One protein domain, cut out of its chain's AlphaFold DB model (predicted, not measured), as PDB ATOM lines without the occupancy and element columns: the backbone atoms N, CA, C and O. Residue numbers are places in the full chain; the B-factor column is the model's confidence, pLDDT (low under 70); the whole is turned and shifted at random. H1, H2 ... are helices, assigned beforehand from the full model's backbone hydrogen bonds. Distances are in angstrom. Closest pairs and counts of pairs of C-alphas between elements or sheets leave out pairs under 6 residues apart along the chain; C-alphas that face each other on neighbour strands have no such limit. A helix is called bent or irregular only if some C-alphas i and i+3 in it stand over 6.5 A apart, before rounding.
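What this domain is: This is residues 9 to 96 of the 110 residues of an uncharacterized protein of Thermoprotei archaeon (UniProt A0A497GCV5). A long helix, H1, stretches out as an arm, and after it comes a helical hairpin of H2 and H3, whose second helix, H3, runs back far enough to pack on residues 35 to 42 of H1. H3 thus has the shorter H2 on its first half and residues 35 to 42 of H1 on its last part, while residues 9 to 30 of H1 stick out with nothing beside them. The printed part has 88 residues with three named helices, H1, H2 and H3 in that order, and no named strand; the class is all helix. The whole is extended, with a radius of gyration of the C-alphas of 21.9 A, and the C-alphas span 71 by 23 by 19 A, a length to which the free arm adds much.

Where its parts are: The printed part begins with H1, residues 9 to 44, whose first C-alpha, that of Glu 9, is at (-43.064, -22.410, -39.646). H1 is 52.2 A from first to last C-alpha and is the longest helix by residues. It has a kink of 28 degrees near residue 31. H1 is neither bent nor irregular, but only just: C-alphas 29 and 32 are 6.5 A apart. After residues 45 and 46 comes H2, residues 47 to 63, beginning at C-alpha 47 at (4.802, -54.172, -34.690) and measuring 24.3 A. Residues 64 to 67 link it to H3, residues 68 to 94, which is 39.0 A from first to last C-alpha. H3 ends at C-alpha 94, at (-10.192, -41.240, -30.702), and residues 95 and 96 follow it.

How they stand to each other: Residues 9 to 30 of H1 stand free, with no C-alpha 8 or more apart along the chain within 10 A. Farther along, H1 touches H3 with residues 35 to 42 alone, and H3 touches H1 with residues 86 to 93 alone. The closest C-alphas of the two are those of Ile 38 and Ala 89, 6.0 A apart. H1 and H3 run opposite ways at a steep tilt of 44 degrees, and their centres are 30.4 A apart. H1 and H2 follow each other through a tight link, yet they are apart, with no C-alpha of the one within 8 A of the other. H2 and H3 form a helical hairpin over a tight link of 4 residues. They touch with 14 pairs of C-alphas within 8 A, the closest being those of Tyr 58 and Ala 75, 5.5 A apart. H3 touches H2 with residues 68 to 79 alone. H2 and H3 run opposite ways at a shallow tilt of 28 degrees, and their centres are 12.6 A apart. In H2 and H3 every O i to N i+4 pair is within hydrogen-bond range; in H1 it is 30 of 32 pairs.

The domain as a whole: The two C-alphas farthest apart are those of Glu 9 and Gly 65, 72.2 A, while the first and last printed C-alphas, those of Glu 9 and Ile 96, are 35.0 A apart. Without the residues that stand free, the remaining 66 residues span 46 by 16 by 15 A, with a radius of gyration of 14.8 A. The printed part has no cut, and both links, H1 to H2 and H2 to H3, are tight. In the full chain of 110 residues the printed part begins at residue 9 and ends at residue 96. The mean pLDDT of the printed part is 87.8. The model's confidence is low, under 70, at residues 43 to 46, of which 43 and 44 belong to H1, and at residue 96.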
ATOM      1  N   GLU A   9     -44.460 -22.470 -40.090       82.94
ATOM      2  CA  GLU A   9     -43.064 -22.410 -39.646       82.94
ATOM      3  C   GLU A   9     -42.735 -23.559 -38.677       82.94
ATOM      4  O   GLU A   9     -41.701 -24.220 -38.782       82.94
ATOM      5  N   ARG A  10     -43.677 -23.887 -37.784       84.44
ATOM      6  CA  ARG A  10     -43.559 -25.042 -36.892       84.44
ATOM      7  C   ARG A  10     -43.587 -26.375 -37.644       84.44
ATOM      8  O   ARG A  10     -42.880 -27.294 -37.244       84.44
ATOM      9  N   GLY A  11     -44.367 -26.476 -38.722       88.44
ATOM     10  CA  GLY A  11     -44.389 -27.649 -39.599       88.44
ATOM     11  C   GLY A  11     -43.051 -27.885 -40.305       88.44
ATOM     12  O   GLY A  11     -42.535 -28.997 -40.266       88.44
ATOM     13  N   GLU A  12     -42.450 -26.835 -40.871       88.62
ATOM     14  CA  GLU A  12     -41.129 -26.904 -41.521       88.62
ATOM     15  C   GLU A  12     -40.019 -27.279 -40.522       88.62
ATOM     16  O   GLU A  12     -39.141 -28.094 -40.819       88.62
ATOM     17  N   ALA A  13     -40.076 -26.734 -39.303       92.38
ATOM     18  CA  ALA A  13     -39.145 -27.091 -38.238       92.38
ATOM     19  C   ALA A  13     -39.290 -28.559 -37.787       92.38
ATOM     20  O   ALA A  13     -38.288 -29.210 -37.482       92.38
ATOM     21  N   GLU A  14     -40.517 -29.089 -37.743       93.00
ATOM     22  CA  GLU A  14     -40.777 -30.487 -37.384       93.00
ATOM     23  C   GLU A  14     -40.278 -31.445 -38.480       93.00
ATOM     24  O   GLU A  14     -39.624 -32.435 -38.164       93.00
ATOM     25  N   GLU A  15     -40.473 -31.110 -39.761       92.75
ATOM     26  CA  GLU A  15     -39.961 -31.898 -40.891       92.75
ATOM     27  C   GLU A  15     -38.424 -31.961 -40.887       92.75
ATOM     28  O   GLU A  15     -37.827 -33.035 -40.994       92.75
ATOM     29  N   LEU A  16     -37.752 -30.824 -40.670       96.12
ATOM     30  CA  LEU A  16     -36.292 -30.797 -40.553       96.12
ATOM     31  C   LEU A  16     -35.802 -31.632 -39.363       96.12
ATOM     32  O   LEU A  16     -34.797 -32.341 -39.461       96.12
ATOM     33  N   LYS A  17     -36.508 -31.562 -38.231       94.94
ATOM     34  CA  LYS A  17     -36.203 -32.363 -37.045       94.94
ATOM     35  C   LYS A  17     -36.332 -33.856 -37.340       94.94
ATOM     36  O   LYS A  17     -35.445 -34.601 -36.937       94.94
ATOM     37  N   GLU A  18     -37.363 -34.289 -38.061       96.19
ATOM     38  CA  GLU A  18     -37.516 -35.689 -38.474       96.19
ATOM     39  C   GLU A  18     -36.348 -36.159 -39.346       96.19
ATOM     40  O   GLU A  18     -35.766 -37.215 -39.082       96.19
ATOM     41  N   VAL A  19     -35.929 -35.351 -40.324       96.44
ATOM     42  CA  VAL A  19     -34.769 -35.663 -41.175       96.44
ATOM     43  C   VAL A  19     -33.488 -35.774 -40.345       96.44
ATOM     44  O   VAL A  19     -32.731 -36.736 -40.487       96.44
ATOM     45  N   LEU A  20     -33.238 -34.819 -39.445       96.06
ATOM     46  CA  LEU A  20     -32.059 -34.840 -38.574       96.06
ATOM     47  C   LEU A  20     -32.086 -36.018 -37.592       96.06
ATOM     48  O   LEU A  20     -31.037 -36.598 -37.309       96.06
ATOM     49  N   SER A  21     -33.265 -36.401 -37.101       96.06
ATOM     50  CA  SER A  21     -33.451 -37.598 -36.281       96.06
ATOM     51  C   SER A  21     -33.119 -38.866 -37.063       96.06
ATOM     52  O   SER A  21     -32.314 -39.660 -36.583       96.06
ATOM     53  N   ALA A  22     -33.622 -39.009 -38.291       96.25
ATOM     54  CA  ALA A  22     -33.305 -40.150 -39.148       96.25
ATOM     55  C   ALA A  22     -31.796 -40.258 -39.438       96.25
ATOM     56  O   ALA A  22     -31.223 -41.345 -39.381       96.25
ATOM     57  N   ILE A  23     -31.123 -39.126 -39.686       94.81
ATOM     58  CA  ILE A  23     -29.661 -39.086 -39.855       94.81
ATOM     59  C   ILE A  23     -28.952 -39.499 -38.559       94.81
ATOM     60  O   ILE A  23     -28.003 -40.279 -38.597       94.81
ATOM     61  N   SER A  24     -29.397 -38.993 -37.408       93.62
ATOM     62  CA  SER A  24     -28.824 -39.329 -36.099       93.62
ATOM     63  C   SER A  24     -28.930 -40.825 -35.798       93.62
ATOM     64  O   SER A  24     -27.951 -41.433 -35.360       93.62
ATOM     65  N   ASP A  25     -30.081 -41.431 -36.078       93.94
ATOM     66  CA  ASP A  25     -30.318 -42.858 -35.865       93.94
ATOM     67  C   ASP A  25     -29.465 -43.711 -36.807       93.94
ATOM     68  O   ASP A  25     -28.750 -44.603 -36.347       93.94
ATOM     69  N   PHE A  26     -29.396 -43.347 -38.090       93.31
ATOM     70  CA  PHE A  26     -28.486 -43.988 -39.039       93.31
ATOM     71  C   PHE A  26     -27.024 -43.934 -38.565       93.31
ATOM     72  O   PHE A  26     -26.317 -44.944 -38.563       93.31
ATOM     73  N   LEU A  27     -26.553 -42.772 -38.101       89.69
ATOM     74  CA  LEU A  27     -25.188 -42.630 -37.587       89.69
ATOM     75  C   LEU A  27     -24.946 -43.487 -36.336       89.69
ATOM     76  O   LEU A  27     -23.846 -44.027 -36.176       89.69
ATOM     77  N   ARG A  28     -25.943 -43.644 -35.457       88.44
ATOM     78  CA  ARG A  28     -25.855 -44.515 -34.272       88.44
ATOM     79  C   ARG A  28     -25.713 -45.985 -34.642       88.44
ATOM     80  O   ARG A  28     -24.990 -46.691 -33.945       88.44
ATOM     81  N   GLU A  29     -26.357 -46.426 -35.716       90.31
ATOM     82  CA  GLU A  29     -26.275 -47.803 -36.212       90.31
ATOM     83  C   GLU A  29     -24.955 -48.089 -36.938       90.31
ATOM     84  O   GLU A  29     -24.345 -49.140 -36.742       90.31
ATOM     85  N   VAL A  30     -24.462 -47.135 -37.733       89.81
ATOM     86  CA  VAL A  30     -23.222 -47.299 -38.514       89.81
ATOM     87  C   VAL A  30     -21.971 -47.201 -37.639       89.81
ATOM     88  O   VAL A  30     -20.986 -47.905 -37.873       89.81
ATOM     89  N   THR A  31     -21.990 -46.345 -36.615       85.06
ATOM     90  CA  THR A  31     -20.809 -46.075 -35.780       85.06
ATOM     91  C   THR A  31     -20.201 -47.349 -35.158       85.06
ATOM     92  O   THR A  31     -18.987 -47.518 -35.276       85.06
ATOM     93  N   PRO A  32     -20.960 -48.263 -34.517       85.56
ATOM     94  CA  PRO A  32     -20.430 -49.523 -33.981       85.56
ATOM     95  C   PRO A  32     -19.744 -50.408 -35.027       85.56
ATOM     96  O   PRO A  32     -18.654 -50.908 -34.771       85.56
ATOM     97  N   ILE A  33     -20.323 -50.536 -36.223       86.75
ATOM     98  CA  ILE A  33     -19.759 -51.357 -37.308       86.75
ATOM     99  C   ILE A  33     -18.396 -50.795 -37.733       86.75
ATOM    100  O   ILE A  33     -17.415 -51.524 -37.878       86.75
ATOM    101  N   VAL A  34     -18.306 -49.471 -37.868       84.75
ATOM    102  CA  VAL A  34     -17.047 -48.786 -38.192       84.75
ATOM    103  C   VAL A  34     -16.015 -48.965 -37.071       84.75
ATOM    104  O   VAL A  34     -14.843 -49.204 -37.365       84.75
ATOM    105  N   LYS A  35     -16.431 -48.914 -35.794       78.94
ATOM    106  CA  LYS A  35     -15.544 -49.190 -34.646       78.94
ATOM    107  C   LYS A  35     -14.944 -50.583 -34.711       78.94
ATOM    108  O   LYS A  35     -13.746 -50.726 -34.487       78.94
ATOM    109  N   GLU A  36     -15.761 -51.593 -34.981       81.31
ATOM    110  CA  GLU A  36     -15.310 -52.981 -35.039       81.31
ATOM    111  C   GLU A  36     -14.291 -53.182 -36.157       81.31
ATOM    112  O   GLU A  36     -13.229 -53.746 -35.908       81.31
ATOM    113  N   LEU A  37     -14.541 -52.635 -37.352       80.25
ATOM    114  CA  LEU A  37     -13.561 -52.681 -38.441       80.25
ATOM    115  C   LEU A  37     -12.240 -52.002 -38.061       80.25
ATOM    116  O   LEU A  37     -11.176 -52.575 -38.287       80.25
ATOM    117  N   ILE A  38     -12.291 -50.807 -37.461       79.06
ATOM    118  CA  ILE A  38     -11.088 -50.104 -36.994       79.06
ATOM    119  C   ILE A  38     -10.355 -50.939 -35.936       79.06
ATOM    120  O   ILE A  38      -9.135 -51.071 -36.002       79.06
ATOM    121  N   GLY A  39     -11.084 -51.533 -34.989       73.44
ATOM    122  CA  GLY A  39     -10.530 -52.380 -33.936       73.44
ATOM    123  C   GLY A  39      -9.863 -53.645 -34.476       73.44
ATOM    124  O   GLY A  39      -8.772 -53.989 -34.032       73.44
ATOM    125  N   VAL A  40     -10.462 -54.302 -35.472       75.25
ATOM    126  CA  VAL A  40      -9.874 -55.462 -36.164       75.25
ATOM    127  C   VAL A  40      -8.597 -55.064 -36.896       75.25
ATOM    128  O   VAL A  40      -7.581 -55.746 -36.770       75.25
ATOM    129  N   VAL A  41      -8.624 -53.941 -37.618       72.44
ATOM    130  CA  VAL A  41      -7.447 -53.401 -38.305       72.44
ATOM    131  C   VAL A  41      -6.345 -53.127 -37.279       72.44
ATOM    132  O   VAL A  41      -5.299 -53.767 -37.338       72.44
ATOM    133  N   LEU A  42      -6.585 -52.279 -36.279       70.25
ATOM    134  CA  LEU A  42      -5.588 -51.928 -35.262       70.25
ATOM    135  C   LEU A  42      -5.088 -53.143 -34.463       70.25
ATOM    136  O   LEU A  42      -3.890 -53.262 -34.228       70.25
ATOM    137  N   GLY A  43      -5.970 -54.078 -34.099       67.06
ATOM    138  CA  GLY A  43      -5.611 -55.306 -33.383       67.06
ATOM    139  C   GLY A  43      -4.781 -56.286 -34.220       67.06
ATOM    140  O   GLY A  43      -3.954 -57.019 -33.675       67.06
ATOM    141  N   SER A  44      -4.957 -56.281 -35.545       63.25
ATOM    142  CA  SER A  44      -4.152 -57.091 -36.470       63.25
ATOM    143  C   SER A  44      -2.736 -56.538 -36.685       63.25
ATOM    144  O   SER A  44      -1.815 -57.299 -36.986       63.25
ATOM    145  N   PHE A  45      -2.529 -55.237 -36.467       65.19
ATOM    146  CA  PHE A  45      -1.248 -54.568 -36.678       65.19
ATOM    147  C   PHE A  45      -0.387 -54.553 -35.411       65.19
ATOM    148  O   PHE A  45      -0.223 -53.537 -34.738       65.19
ATOM    149  N   ARG A  46       0.227 -55.699 -35.107       68.56
ATOM    150  CA  ARG A  46       1.329 -55.769 -34.138       68.56
ATOM    151  C   ARG A  46       2.652 -55.384 -34.823       68.56
ATOM    152  O   ARG A  46       2.871 -55.710 -35.990       68.56
ATOM    153  N   GLY A  47       3.538 -54.673 -34.120       71.06
ATOM    154  CA  GLY A  47       4.802 -54.172 -34.690       71.06
ATOM    155  C   GLY A  47       5.750 -55.271 -35.199       71.06
ATOM    156  O   GLY A  47       6.472 -55.058 -36.169       71.06
ATOM    157  N   ASP A  48       5.697 -56.461 -34.599       76.69
ATOM    158  CA  ASP A  48       6.391 -57.676 -35.048       76.69
ATOM    159  C   ASP A  48       5.851 -58.192 -36.391       76.69
ATOM    160  O   ASP A  48       6.629 -58.552 -37.275       76.69
ATOM    161  N   VAL A  49       4.528 -58.171 -36.580       83.38
ATOM    162  CA  VAL A  49       3.873 -58.543 -37.844       83.38
ATOM    163  C   VAL A  49       4.231 -57.546 -38.943       83.38
ATOM    164  O   VAL A  49       4.639 -57.955 -40.027       83.38
ATOM    165  N   LEU A  50       4.162 -56.242 -38.653       85.94
ATOM    166  CA  LEU A  50       4.514 -55.199 -39.619       85.94
ATOM    167  C   LEU A  50       5.988 -55.288 -40.041       85.94
ATOM    168  O   LEU A  50       6.293 -55.211 -41.229       85.94
ATOM    169  N   GLY A  51       6.902 -55.498 -39.088       87.69
ATOM    170  CA  GLY A  51       8.322 -55.694 -39.389       87.69
ATOM    171  C   GLY A  51       8.574 -56.928 -40.262       87.69
ATOM    172  O   GLY A  51       9.362 -56.863 -41.207       87.69
ATOM    173  N   LYS A  52       7.863 -58.031 -39.995       91.88
ATOM    174  CA  LYS A  52       7.928 -59.247 -40.814       91.88
ATOM    175  C   LYS A  52       7.443 -58.997 -42.245       91.88
ATOM    176  O   LYS A  52       8.160 -59.348 -43.176       91.88
ATOM    177  N   GLU A  53       6.289 -58.355 -42.424       91.62
ATOM    178  CA  GLU A  53       5.741 -58.035 -43.751       91.62
ATOM    179  C   GLU A  53       6.688 -57.151 -44.571       91.62
ATOM    180  O   GLU A  53       6.903 -57.402 -45.755       91.62
ATOM    181  N   VAL A  54       7.282 -56.127 -43.949       95.38
ATOM    182  CA  VAL A  54       8.252 -55.242 -44.617       95.38
ATOM    183  C   VAL A  54       9.498 -56.021 -45.039       95.38
ATOM    184  O   VAL A  54       9.981 -55.849 -46.156       95.38
ATOM    185  N   GLY A  55      10.001 -56.907 -44.175       95.69
ATOM    186  CA  GLY A  55      11.153 -57.752 -44.481       95.69
ATOM    187  C   GLY A  55      10.880 -58.775 -45.589       95.69
ATOM    188  O   GLY A  55      11.733 -58.991 -46.447       95.69
ATOM    189  N   GLU A  56       9.698 -59.393 -45.598       97.56
ATOM    190  CA  GLU A  56       9.263 -60.306 -46.665       97.56
ATOM    191  C   GLU A  56       9.090 -59.568 -47.994       97.56
ATOM    192  O   GLU A  56       9.564 -60.044 -49.025       97.56
ATOM    193  N   PHE A  57       8.498 -58.373 -47.966       98.00
ATOM    194  CA  PHE A  57       8.387 -57.526 -49.146       98.00
ATOM    195  C   PHE A  57       9.769 -57.157 -49.696       98.00
ATOM    196  O   PHE A  57      10.025 -57.388 -50.874       98.00
ATOM    197  N   TYR A  58      10.691 -56.691 -48.849       98.19
ATOM    198  CA  TYR A  58      12.073 -56.408 -49.249       98.19
ATOM    199  C   TYR A  58      12.742 -57.619 -49.915       98.19
ATOM    200  O   TYR A  58      13.260 -57.498 -51.025       98.19
ATOM    201  N   LYS A  59      12.675 -58.803 -49.288       98.25
ATOM    202  CA  LYS A  59      13.228 -60.041 -49.865       98.25
ATOM    203  C   LYS A  59      12.640 -60.342 -51.241       98.25
ATOM    204  O   LYS A  59      13.397 -60.641 -52.157       98.25
ATOM    205  N   SER A  60      11.326 -60.179 -51.406       98.31
ATOM    206  CA  SER A  60      10.657 -60.412 -52.691       98.31
ATOM    207  C   SER A  60      11.156 -59.482 -53.805       98.31
ATOM    208  O   SER A  60      11.259 -59.899 -54.955       98.31
ATOM    209  N   LEU A  61      11.520 -58.237 -53.474       98.25
ATOM    210  CA  LEU A  61      12.065 -57.278 -54.439       98.25
ATOM    211  C   LEU A  61      13.473 -57.692 -54.885       98.25
ATOM    212  O   LEU A  61      13.767 -57.669 -56.080       98.25
ATOM    213  N   ILE A  62      14.316 -58.121 -53.940       98.44
ATOM    214  CA  ILE A  62      15.658 -58.644 -54.235       98.44
ATOM    215  C   ILE A  62      15.570 -59.901 -55.107       98.44
ATOM    216  O   ILE A  62      16.267 -60.006 -56.113       98.44
ATOM    217  N   GLU A  63      14.678 -60.833 -54.767       98.31
ATOM    218  CA  GLU A  63      14.441 -62.057 -55.545       98.31
ATOM    219  C   GLU A  63      13.930 -61.760 -56.963       98.31
ATOM    220  O   GLU A  63      14.273 -62.469 -57.908       98.31
ATOM    221  N   ALA A  64      13.167 -60.678 -57.134       98.00
ATOM    222  CA  ALA A  64      12.714 -60.188 -58.434       98.00
ATOM    223  C   ALA A  64      13.804 -59.450 -59.241       98.00
ATOM    224  O   ALA A  64      13.541 -58.997 -60.355       98.00
ATOM    225  N   GLY A  65      15.023 -59.321 -58.705       97.75
ATOM    226  CA  GLY A  65      16.151 -58.671 -59.373       97.75
ATOM    227  C   GLY A  65      16.160 -57.144 -59.266       97.75
ATOM    228  O   GLY A  65      16.868 -56.485 -60.028       97.75
ATOM    229  N   ILE A  66      15.388 -56.564 -58.343       98.19
ATOM    230  CA  ILE A  66      15.476 -55.135 -58.029       98.19
ATOM    231  C   ILE A  66      16.771 -54.880 -57.252       98.19
ATOM    232  O   ILE A  66      17.150 -55.668 -56.387       98.19
ATOM    233  N   SER A  67      17.463 -53.779 -57.564       98.25
ATOM    234  CA  SER A  67      18.690 -53.405 -56.855       98.25
ATOM    235  C   SER A  67      18.427 -53.173 -55.369       98.25
ATOM    236  O   SER A  67      17.362 -52.688 -54.991       98.25
ATOM    237  N   GLU A  68      19.421 -53.470 -54.533       97.31
ATOM    238  CA  GLU A  68      19.326 -53.324 -53.077       97.31
ATOM    239  C   GLU A  68      18.874 -51.920 -52.661       97.31
ATOM    240  O   GLU A  68      17.873 -51.786 -51.960       97.31
ATOM    241  N   ASP A  69      19.509 -50.877 -53.201       97.50
ATOM    242  CA  ASP A  69      19.141 -49.484 -52.924       97.50
ATOM    243  C   ASP A  69      17.667 -49.197 -53.244       97.50
ATOM    244  O   ASP A  69      16.953 -48.564 -52.460       97.50
ATOM    245  N   LYS A  70      17.177 -49.702 -54.385       97.88
ATOM    246  CA  LYS A  70      15.792 -49.483 -54.807       97.88
ATOM    247  C   LYS A  70      14.814 -50.325 -53.992       97.88
ATOM    248  O   LYS A  70      13.707 -49.872 -53.707       97.88
ATOM    249  N   ALA A  71      15.206 -51.532 -53.600       98.19
ATOM    250  CA  ALA A  71      14.408 -52.403 -52.751       98.19
ATOM    251  C   ALA A  71      14.251 -51.821 -51.337       98.19
ATOM    252  O   ALA A  71      13.147 -51.862 -50.792       98.19
ATOM    253  N   VAL A  72      15.310 -51.228 -50.773       98.00
ATOM    254  CA  VAL A  72      15.252 -50.508 -49.492       98.00
ATOM    255  C   VAL A  72      14.305 -49.314 -49.595       98.00
ATOM    256  O   VAL A  72      13.396 -49.193 -48.776       98.00
ATOM    257  N   GLU A  73      14.445 -48.480 -50.631       98.25
ATOM    258  CA  GLU A  73      13.560 -47.328 -50.866       98.25
ATOM    259  C   GLU A  73      12.077 -47.749 -50.914       98.25
ATOM    260  O   GLU A  73      11.227 -47.165 -50.237       98.25
ATOM    261  N   LEU A  74      11.762 -48.801 -51.678       97.75
ATOM    262  CA  LEU A  74      10.395 -49.308 -51.823       97.75
ATOM    263  C   LEU A  74       9.854 -49.920 -50.523       97.75
ATOM    264  O   LEU A  74       8.681 -49.725 -50.195       97.75
ATOM    265  N   ALA A  75      10.687 -50.638 -49.767       97.19
ATOM    266  CA  ALA A  75      10.304 -51.206 -48.478       97.19
ATOM    267  C   ALA A  75      10.040 -50.114 -47.424       97.19
ATOM    268  O   ALA A  75       9.057 -50.197 -46.681       97.19
ATOM    269  N   GLU A  76      10.852 -49.054 -47.397       96.81
ATOM    270  CA  GLU A  76      10.600 -47.881 -46.556       96.81
ATOM    271  C   GLU A  76       9.294 -47.175 -46.932       96.81
ATOM    272  O   GLU A  76       8.533 -46.755 -46.055       96.81
ATOM    273  N   GLU A  77       9.014 -47.027 -48.229       96.94
ATOM    274  CA  GLU A  77       7.770 -46.416 -48.688       96.94
ATOM    275  C   GLU A  77       6.553 -47.267 -48.304       96.94
ATOM    276  O   GLU A  77       5.545 -46.736 -47.821       96.94
ATOM    277  N   PHE A  78       6.657 -48.589 -48.448       94.31
ATOM    278  CA  PHE A  78       5.639 -49.540 -48.016       94.31
ATOM    279  C   PHE A  78       5.346 -49.415 -46.513       94.31
ATOM    280  O   PHE A  78       4.183 -49.254 -46.124       94.31
ATOM    281  N   LEU A  79       6.389 -49.374 -45.675       92.00
ATOM    282  CA  LEU A  79       6.262 -49.151 -44.233       92.00
ATOM    283  C   LEU A  79       5.579 -47.810 -43.922       92.00
ATOM    284  O   LEU A  79       4.621 -47.767 -43.149       92.00
ATOM    285  N   LYS A  80       6.018 -46.714 -44.556       91.44
ATOM    286  CA  LYS A  80       5.434 -45.374 -44.362       91.44
ATOM    287  C   LYS A  80       3.948 -45.344 -44.720       91.44
ATOM    288  O   LYS A  80       3.157 -44.742 -43.995       91.44
ATOM    289  N   ARG A  81       3.544 -45.982 -45.824       90.69
ATOM    290  CA  ARG A  81       2.131 -46.067 -46.238       90.69
ATOM    291  C   ARG A  81       1.298 -46.852 -45.224       90.69
ATOM    292  O   ARG A  81       0.231 -46.380 -44.842       90.69
ATOM    293  N   LYS A  82       1.808 -47.986 -44.732       86.88
ATOM    294  CA  LYS A  82       1.154 -48.770 -43.671       86.88
ATOM    295  C   LYS A  82       1.016 -47.970 -42.370       86.88
ATOM    296  O   LYS A  82      -0.078 -47.903 -41.824       86.88
ATOM    297  N   MET A  83       2.065 -47.277 -41.923       85.50
ATOM    298  CA  MET A  83       2.009 -46.417 -40.728       85.50
ATOM    299  C   MET A  83       1.011 -45.260 -40.863       85.50
ATOM    300  O   MET A  83       0.303 -44.950 -39.912       85.50
ATOM    301  N   LYS A  84       0.882 -44.642 -42.045       86.94
ATOM    302  CA  LYS A  84      -0.149 -43.612 -42.276       86.94
ATOM    303  C   LYS A  84      -1.568 -44.158 -42.090       86.94
ATOM    304  O   LYS A  84      -2.412 -43.454 -41.544       86.94
ATOM    305  N   LEU A  85      -1.822 -45.395 -42.523       82.12
ATOM    306  CA  LEU A  85      -3.110 -46.061 -42.306       82.12
ATOM    307  C   LEU A  85      -3.364 -46.318 -40.815       82.12
ATOM    308  O   LEU A  85      -4.486 -46.116 -40.359       82.12
ATOM    309  N   LEU A  86      -2.327 -46.687 -40.055       78.12
ATOM    310  CA  LEU A  86      -2.414 -46.845 -38.597       78.12
ATOM    311  C   LEU A  86      -2.755 -45.533 -37.902       78.12
ATOM    312  O   LEU A  86      -3.709 -45.491 -37.136       78.12
ATOM    313  N   ASN A  87      -2.042 -44.457 -38.230       80.50
ATOM    314  CA  ASN A  87      -2.298 -43.144 -37.646       80.50
ATOM    315  C   ASN A  87      -3.726 -42.666 -37.952       80.50
ATOM    316  O   ASN A  87      -4.386 -42.089 -37.093       80.50
ATOM    317  N   LEU A  88      -4.227 -42.920 -39.166       80.88
ATOM    318  CA  LEU A  88      -5.609 -42.593 -39.516       80.88
ATOM    319  C   LEU A  88      -6.607 -43.421 -38.694       80.88
ATOM    320  O   LEU A  88      -7.567 -42.866 -38.166       80.88
ATOM    321  N   ALA A  89      -6.375 -44.726 -38.564       77.06
ATOM    322  CA  ALA A  89      -7.213 -45.604 -37.754       77.06
ATOM    323  C   ALA A  89      -7.203 -45.202 -36.266       77.06
ATOM    324  O   ALA A  89      -8.254 -45.194 -35.629       77.06
ATOM    325  N   GLU A  90      -6.052 -44.796 -35.729       75.69
ATOM    326  CA  GLU A  90      -5.901 -44.286 -34.364       75.69
ATOM    327  C   GLU A  90      -6.678 -42.976 -34.162       75.69
ATOM    328  O   GLU A  90      -7.484 -42.876 -33.235       75.69
ATOM    329  N   VAL A  91      -6.543 -42.002 -35.070       81.25
ATOM    330  CA  VAL A  91      -7.312 -40.744 -35.023       81.25
ATOM    331  C   VAL A  91      -8.817 -41.011 -35.070       81.25
ATOM    332  O   VAL A  91      -9.567 -40.452 -34.268       81.25
ATOM    333  N   LEU A  92      -9.271 -41.899 -35.958       76.44
ATOM    334  CA  LEU A  92     -10.679 -42.293 -36.032       76.44
ATOM    335  C   LEU A  92     -11.144 -42.989 -34.746       76.44
ATOM    336  O   LEU A  92     -12.256 -42.735 -34.291       76.44
ATOM    337  N   SER A  93     -10.293 -43.799 -34.113       73.56
ATOM    338  CA  SER A  93     -10.609 -44.439 -32.830       73.56
ATOM    339  C   SER A  93     -10.802 -43.431 -31.687       73.56
ATOM    340  O   SER A  93     -11.625 -43.660 -30.802       73.56
ATOM    341  N   HIS A  94     -10.098 -42.293 -31.719       74.31
ATOM    342  CA  HIS A  94     -10.192 -41.240 -30.702       74.31
ATOM    343  C   HIS A  94     -11.387 -40.300 -30.880       74.31
ATOM    344  O   HIS A  94     -11.895 -39.769 -29.894       74.31
ATOM    345  N   LEU A  95     -11.855 -40.101 -32.115       72.38
ATOM    346  CA  LEU A  95     -13.057 -39.308 -32.418       72.38
ATOM    347  C   LEU A  95     -14.351 -40.015 -32.001       72.38
ATOM    348  O   LEU A  95     -15.432 -39.426 -31.980       72.38
ATOM    349  N   ILE A  96     -14.236 -41.290 -31.663       66.00
ATOM    350  CA  ILE A  96     -15.337 -42.125 -31.256       66.00
ATOM    351  C   ILE A  96     -15.450 -42.094 -29.722       66.00
ATOM    352  O   ILE A  96     -14.521 -42.514 -29.029       66.00
TER     353      ILE A  96